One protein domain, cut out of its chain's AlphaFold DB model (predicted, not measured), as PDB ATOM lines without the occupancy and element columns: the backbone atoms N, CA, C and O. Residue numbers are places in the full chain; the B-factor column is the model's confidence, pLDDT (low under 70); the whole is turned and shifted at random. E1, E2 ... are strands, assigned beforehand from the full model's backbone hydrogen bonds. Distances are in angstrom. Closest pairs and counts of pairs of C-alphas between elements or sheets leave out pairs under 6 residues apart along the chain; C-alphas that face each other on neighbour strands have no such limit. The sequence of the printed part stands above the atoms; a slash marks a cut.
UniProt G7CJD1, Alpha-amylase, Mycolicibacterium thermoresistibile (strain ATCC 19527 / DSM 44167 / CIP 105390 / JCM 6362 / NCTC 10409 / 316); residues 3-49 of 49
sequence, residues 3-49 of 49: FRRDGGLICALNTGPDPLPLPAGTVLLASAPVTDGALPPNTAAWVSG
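Overview. This is residues 3 to 49 of the 49 residues of the protein "Alpha-amylase" of Mycolicibacterium thermoresistibile (strain ATCC 19527 / DSM 44167 / CIP 105390 / JCM 6362 / NCTC 10409 / 316) (UniProt G7CJD1). One twisted antiparallel sheet of four strands forms a wall, and the two long links, residues 15 to 25 and 31 to 42, loop back over one of its faces, leaving the other face bare. The turn of the hairpin E1 and E2, at Gly 7, and the loop at Pro 17 make the two ends of the long axis. The printed part has 47 residues with no named helix and four named strands, E1, E2, E3 and E4 along the chain, in the order E1, E2, E4, E3 across the sheet. The class is all strand, though under half of the residues, 20 of 47, are in named elements. The whole is compact, with a radius of gyration of the C-alphas of 9.8 A, and its outline is elongated, spanning 30 by 18 by 15 A.

Arrangement. The inner strands E2, residues 9 to 14, and E4, residues 43 to 48, are antiparallel neighbours at 161 degrees; N 12 and O 45 are 2.9 A apart and N 45 and O 12 2.8 A, within hydrogen-bond range. On E2's other side is the edge strand E1, residues 3 to 5, antiparallel at 164 degrees, with N 3 and O 11 at 2.8 A; E1 and E2 are a hairpin. The other edge strand, E3, residues 26 to 30, is antiparallel to E4 at 149 degrees, with N 28 and O 46 at 2.8 A, and the two form a hairpin. E1 is apart from E3 and from E4, and E2 is apart from E3. The sheet is only just strongly twisted, with C-alphas up to 4.1 A off its best plane; its strands' lines turn by 65 degrees from edge to edge. Residues 20 to 21 and 38 to 39 form a short antiparallel pairing outside the named strands.

Along the chain. E2 measures 16.7 A from C-alpha 9 at (-15.401, -21.178, 16.397) to C-alpha 14. E4 measures 16.9 A and ends with C-alpha 48 at (-18.286, -17.320, 17.477). E3 measures 11.0 A. E1 measures 6.8 A and begins with C-alpha 3 at (-10.441, -21.064, 9.538).

Size, cuts and confidence. The C-alphas of Gly 7 and Pro 17 are the two farthest apart, at 30.4 A. The link from E1 to E2 is tight; those from E2 to E3, 11 residues, and from E3 to E4, 12 residues, are long. The printed part has no cut and ends at residue 49, the chain's last. Its mean pLDDT is 95.4, and no printed residue is under 70.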
ATOM      1  N   PHE A   3     -10.363 -19.650   9.171       92.50
ATOM      2  CA  PHE A   3     -10.441 -21.064   9.538       92.50
ATOM      3  C   PHE A   3     -11.663 -21.310  10.411       92.50
ATOM      4  O   PHE A   3     -11.938 -20.527  11.315       92.50
ATOM      5  N   ARG A   4     -12.371 -22.412  10.169       94.06
ATOM      6  CA  ARG A   4     -13.515 -22.835  10.982       94.06
ATOM      7  C   ARG A   4     -13.161 -24.104  11.742       94.06
ATOM      8  O   ARG A   4     -12.492 -24.981  11.198       94.06
ATOM      9  N   ARG A   5     -13.578 -24.167  13.000       90.56
ATOM     10  CA  ARG A   5     -13.475 -25.328  13.886       90.56
ATOM     11  C   ARG A   5     -14.885 -25.793  14.238       90.56
ATOM     12  O   ARG A   5     -15.826 -24.998  14.209       90.56
ATOM     13  N   ASP A   6     -15.011 -27.065  14.594       91.25
ATOM     14  CA  ASP A   6     -16.265 -27.604  15.115       91.25
ATOM     15  C   ASP A   6     -16.714 -26.817  16.355       91.25
ATOM     16  O   ASP A   6     -15.892 -26.314  17.123       91.25
ATOM     17  N   GLY A   7     -18.031 -26.678  16.526       90.25
ATOM     18  CA  GLY A   7     -18.613 -25.875  17.606       90.25
ATOM     19  C   GLY A   7     -18.707 -24.372  17.320       90.25
ATOM     20  O   GLY A   7     -18.867 -23.596  18.256       90.25
ATOM     21  N   GLY A   8     -18.608 -23.952  16.051       93.06
ATOM     22  CA  GLY A   8     -18.899 -22.569  15.641       93.06
ATOM     23  C   GLY A   8     -17.746 -21.580  15.833       93.06
ATOM     24  O   GLY A   8     -17.910 -20.377  15.644       93.06
ATOM     25  N   LEU A   9     -16.550 -22.055  16.194       95.88
ATOM     26  CA  LEU A   9     -15.401 -21.178  16.397       95.88
ATOM     27  C   LEU A   9     -14.700 -20.863  15.068       95.88
ATOM     28  O   LEU A   9     -14.273 -21.756  14.332       95.88
ATOM     29  N   ILE A  10     -14.529 -19.574  14.788       97.38
ATOM     30  CA  ILE A  10     -13.900 -19.052  13.578       97.38
ATOM     31  C   ILE A  10     -12.642 -18.266  13.958       97.38
ATOM     32  O   ILE A  10     -12.686 -17.374  14.802       97.38
ATOM     33  N   CYS A  11     -11.519 -18.565  13.307       96.56
ATOM     34  CA  CYS A  11     -10.288 -17.785  13.399       96.56
ATOM     35  C   CYS A  11     -10.102 -16.968  12.120       96.56
ATOM     36  O   CYS A  11      -9.960 -17.539  11.036       96.56
ATOM     37  N   ALA A  12     -10.096 -15.644  12.245       97.06
ATOM     38  CA  ALA A  12      -9.765 -14.716  11.174       97.06
ATOM     39  C   ALA A  12      -8.358 -14.157  11.405       97.06
ATOM     40  O   ALA A  12      -8.047 -13.662  12.485       97.06
ATOM     41  N   LEU A  13      -7.508 -14.225  10.382       97.44
ATOM     42  CA  LEU A  13      -6.150 -13.690  10.429       97.44
ATOM     43  C   LEU A  13      -5.897 -12.820   9.197       97.44
ATOM     44  O   LEU A  13      -6.003 -13.294   8.057       97.44
ATOM     45  N   ASN A  14      -5.565 -11.554   9.436       97.44
ATOM     46  CA  ASN A  14      -5.182 -10.600   8.412       97.44
ATOM     47  C   ASN A  14      -3.664 -10.393   8.428       97.44
ATOM     48  O   ASN A  14      -3.132  -9.719   9.303       97.44
ATOM     49  N   THR A  15      -2.975 -10.976   7.451       97.06
ATOM     50  CA  THR A  15      -1.539 -10.759   7.201       97.06
ATOM     51  C   THR A  15      -1.297  -9.827   6.011       97.06
ATOM     52  O   THR A  15      -0.169  -9.726   5.536       97.06
ATOM     53  N   GLY A  16      -2.360  -9.236   5.457       96.00
ATOM     54  CA  GLY A  16      -2.307  -8.346   4.303       96.00
ATOM     55  C   GLY A  16      -2.188  -6.875   4.710       96.00
ATOM     56  O   GLY A  16      -2.324  -6.549   5.891       96.00
ATOM     57  N   PRO A  17      -1.935  -5.988   3.733       96.69
ATOM     58  CA  PRO A  17      -1.798  -4.553   3.971       96.69
ATOM     59  C   PRO A  17      -3.144  -3.828   4.122       96.69
ATOM     60  O   PRO A  17      -3.166  -2.717   4.643       96.69
ATOM     61  N   ASP A  18      -4.249  -4.452   3.709       96.88
ATOM     62  CA  ASP A  18      -5.582  -3.849   3.697       96.88
ATOM     63  C   ASP A  18      -6.490  -4.448   4.782       96.88
ATOM     64  O   ASP A  18      -6.317  -5.617   5.153       96.88
ATOM     65  N   PRO A  19      -7.486  -3.698   5.291       96.69
ATOM     66  CA  PRO A  19      -8.487  -4.236   6.203       96.69
ATOM     67  C   PRO A  19      -9.250  -5.418   5.595       96.69
ATOM     68  O   PRO A  19      -9.664  -5.394   4.436       96.69
ATOM     69  N   LEU A  20      -9.473  -6.447   6.406       95.38
ATOM     70  CA  LEU A  20     -10.195  -7.651   6.013       95.38
ATOM     71  C   LEU A  20     -11.587  -7.655   6.659       95.38
ATOM     72  O   LEU A  20     -11.662  -7.585   7.885       95.38
ATOM     73  N   PRO A  21     -12.686  -7.780   5.894       96.12
ATOM     74  CA  PRO A  21     -14.021  -7.911   6.471       96.12
ATOM     75  C   PRO A  21     -14.094  -9.093   7.441       96.12
ATOM     76  O   PRO A  21     -13.650 -10.201   7.115       96.12
ATOM     77  N   LEU A  22     -14.650  -8.872   8.632       94.81
ATOM     78  CA  LEU A  22     -14.832  -9.949   9.597       94.81
ATOM     79  C   LEU A  22     -15.940 -10.908   9.150       94.81
ATOM     80  O   LEU A  22     -16.958 -10.481   8.603       94.81
ATOM     81  N   PRO A  23     -15.784 -12.215   9.421       92.88
ATOM     82  CA  PRO A  23     -16.897 -13.148   9.360       92.88
ATOM     83  C   PRO A  23     -18.035 -12.697  10.281       92.88
ATOM     84  O   PRO A  23     -17.785 -12.168  11.364       92.88
ATOM     85  N   ALA A  24     -19.278 -12.956   9.871       92.44
ATOM     86  CA  ALA A  24     -20.436 -12.742  10.733       92.44
ATOM     87  C   ALA A  24     -20.306 -13.553  12.033       92.44
ATOM     88  O   ALA A  24     -19.849 -14.699  12.009       92.44
ATOM     89  N   GLY A  25     -20.722 -12.948  13.144       93.69
ATOM     90  CA  GLY A  25     -20.668 -13.549  14.471       93.69
ATOM     91  C   GLY A  25     -20.251 -12.548  15.544       93.69
ATOM     92  O   GLY A  25     -20.169 -11.342  15.301       93.69
ATOM     93  N   THR A  26     -19.972 -13.061  16.737       95.62
ATOM     94  CA  THR A  26     -19.528 -12.260  17.883       95.62
ATOM     95  C   THR A  26     -18.021 -12.383  18.042       95.62
ATOM     96  O   THR A  26     -17.501 -13.488  18.185       95.62
ATOM     97  N   VAL A  27     -17.308 -11.255  18.043       96.50
ATOM     98  CA  VAL A  27     -15.872 -11.235  18.348       96.50
ATOM     99  C   VAL A  27     -15.675 -11.600  19.818       96.50
ATOM    100  O   VAL A  27     -16.150 -10.900  20.707       96.50
ATOM    101  N   LEU A  28     -14.966 -12.698  20.062       96.50
ATOM    102  CA  LEU A  28     -14.620 -13.172  21.401       96.50
ATOM    103  C   LEU A  28     -13.281 -12.593  21.869       96.50
ATOM    104  O   LEU A  28     -13.111 -12.274  23.042       96.50
ATOM    105  N   LEU A  29     -12.323 -12.486  20.946       97.62
ATOM    106  CA  LEU A  29     -10.978 -11.979  21.202       97.62
ATOM    107  C   LEU A  29     -10.397 -11.386  19.920       97.62
ATOM    108  O   LEU A  29     -10.536 -11.980  18.854       97.62
ATOM    109  N   ALA A  30      -9.687 -10.266  20.034       97.94
ATOM    110  CA  ALA A  30      -8.894  -9.699  18.952       97.94
ATOM    111  C   ALA A  30      -7.544  -9.208  19.485       97.94
ATOM    112  O   ALA A  30      -7.462  -8.704  20.605       97.94
ATOM    113  N   SER A  31      -6.482  -9.363  18.692       98.12
ATOM    114  CA  SER A  31      -5.135  -8.908  19.070       98.12
ATOM    115  C   SER A  31      -4.942  -7.393  18.922       98.12
ATOM    116  O   SER A  31      -3.965  -6.851  19.429       98.12
ATOM    117  N   ALA A  32      -5.859  -6.721  18.225       97.44
ATOM    118  CA  ALA A  32      -5.943  -5.273  18.071       97.44
ATOM    119  C   ALA A  32      -7.424  -4.861  17.917       97.44
ATOM    120  O   ALA A  32      -8.264  -5.733  17.662       97.44
ATOM    121  N   PRO A  33      -7.769  -3.568  18.071       96.62
ATOM    122  CA  PRO A  33      -9.144  -3.104  17.927       96.62
ATOM    123  C   PRO A  33      -9.748  -3.462  16.569       96.62
ATOM    124  O   PRO A  33      -9.140  -3.255  15.521       96.62
ATOM    125  N   VAL A  34     -10.975  -3.970  16.609       95.25
ATOM    126  CA  VAL A  34     -11.829  -4.150  15.438       95.25
ATOM    127  C   VAL A  34     -12.668  -2.892  15.279       95.25
ATOM    128  O   VAL A  34     -13.379  -2.508  16.206       95.25
ATOM    129  N   THR A  35     -12.618  -2.278  14.104       91.88
ATOM    130  CA  THR A  35     -13.402  -1.082  13.776       91.88
ATOM    131  C   THR A  35     -14.244  -1.350  12.542       91.88
ATOM    132  O   THR A  35     -13.775  -1.982  11.597       91.88
ATOM    133  N   ASP A  36     -15.500  -0.906  12.566       92.00
ATOM    134  CA  ASP A  36     -16.422  -0.975  11.423       92.00
ATOM    135  C   ASP A  36     -16.592  -2.384  10.825       92.00
ATOM    136  O   ASP A  36     -16.762  -2.561   9.621       92.00
ATOM    137  N   GLY A  37     -16.524  -3.417  11.672       93.75
ATOM    138  CA  GLY A  37     -16.647  -4.812  11.234       93.75
ATOM    139  C   GLY A  37     -15.466  -5.305  10.388       93.75
ATOM    140  O   GLY A  37     -15.591  -6.312   9.691       93.75
ATOM    141  N   ALA A  38     -14.319  -4.628  10.452       96.56
ATOM    142  CA  ALA A  38     -13.112  -4.998   9.734       96.56
ATOM    143  C   ALA A  38     -11.952  -5.316  10.686       96.56
ATOM    144  O   ALA A  38     -11.757  -4.694  11.732       96.56
ATOM    145  N   LEU A  39     -11.163  -6.305  10.284       97.25
ATOM    146  CA  LEU A  39      -9.924  -6.701  10.925       97.25
ATOM    147  C   LEU A  39      -8.768  -5.915  10.289       97.25
ATOM    148  O   LEU A  39      -8.497  -6.109   9.096       97.25
ATOM    149  N   PRO A  40      -8.073  -5.042  11.035       97.56
ATOM    150  CA  PRO A  40      -6.960  -4.281  10.485       97.56
ATOM    151  C   PRO A  40      -5.795  -5.188  10.053       97.56
ATOM    152  O   PRO A  40      -5.760  -6.374  10.404       97.56
ATOM    153  N   PRO A  41      -4.833  -4.648   9.286       97.69
ATOM    154  CA  PRO A  41      -3.594  -5.344   8.949       97.69
ATOM    155  C   PRO A  41      -2.897  -5.948  10.172       97.69
ATOM    156  O   PRO A  41      -2.973  -5.414  11.280       97.69
ATOM    157  N   ASN A  42      -2.189  -7.057   9.962       97.38
ATOM    158  CA  ASN A  42      -1.392  -7.757  10.979       97.38
ATOM    159  C   ASN A  42      -2.157  -8.102  12.270       97.38
ATOM    160  O   ASN A  42      -1.596  -8.056  13.364       97.38
ATOM    161  N   THR A  43      -3.442  -8.445  12.150       97.81
ATOM    162  CA  THR A  43      -4.329  -8.688  13.297       97.81
ATOM    163  C   THR A  43      -5.014 -10.046  13.192       97.81
ATOM    164  O   THR A  43      -5.377 -10.496  12.103       97.81
ATOM    165  N   ALA A  44      -5.200 -10.702  14.338       97.69
ATOM    166  CA  ALA A  44      -5.980 -11.926  14.476       97.69
ATOM    167  C   ALA A  44      -7.234 -11.682  15.326       97.69
ATOM    168  O   ALA A  44      -7.197 -10.909  16.286       97.69
ATOM    169  N   ALA A  45      -8.322 -12.380  15.005       97.88
ATOM    170  CA  ALA A  45      -9.543 -12.397  15.798       97.88
ATOM    171  C   ALA A  45     -10.167 -13.797  15.864       97.88
ATOM    172  O   ALA A  45     -10.139 -14.563  14.899       97.88
ATOM    173  N   TRP A  46     -10.773 -14.092  17.009       97.62
ATOM    174  CA  TRP A  46     -11.621 -15.255  17.239       97.62
ATOM    175  C   TRP A  46     -13.075 -14.807  17.294       97.62
ATOM    176  O   TRP A  46     -13.415 -13.877  18.027       97.62
ATOM    177  N   VAL A  47     -13.925 -15.474  16.522       97.06
ATOM    178  CA  VAL A  47     -15.341 -15.142  16.356       97.06
ATOM    179  C   VAL A  47     -16.173 -16.394  16.624       97.06
ATOM    180  O   VAL A  47     -15.826 -17.468  16.133       97.06
ATOM    181  N   SER A  48     -17.255 -16.276  17.394       95.81
ATOM    182  CA  SER A  48     -18.286 -17.320  17.477       95.81
ATOM    183  C   SER A  48     -19.351 -17.081  16.412       95.81
ATOM    184  O   SER A  48     -19.901 -15.977  16.352       95.81
ATOM    185  N   GLY A  49     -19.658 -18.105  15.621       82.31
ATOM    186  CA  GLY A  49     -20.713 -18.115  14.608       82.31
ATOM    187  C   GLY A  49     -21.560 -19.376  14.656       82.31
ATOM    188  O   GLY A  49     -21.115 -20.374  15.265       82.31
TER     189      GLY A  49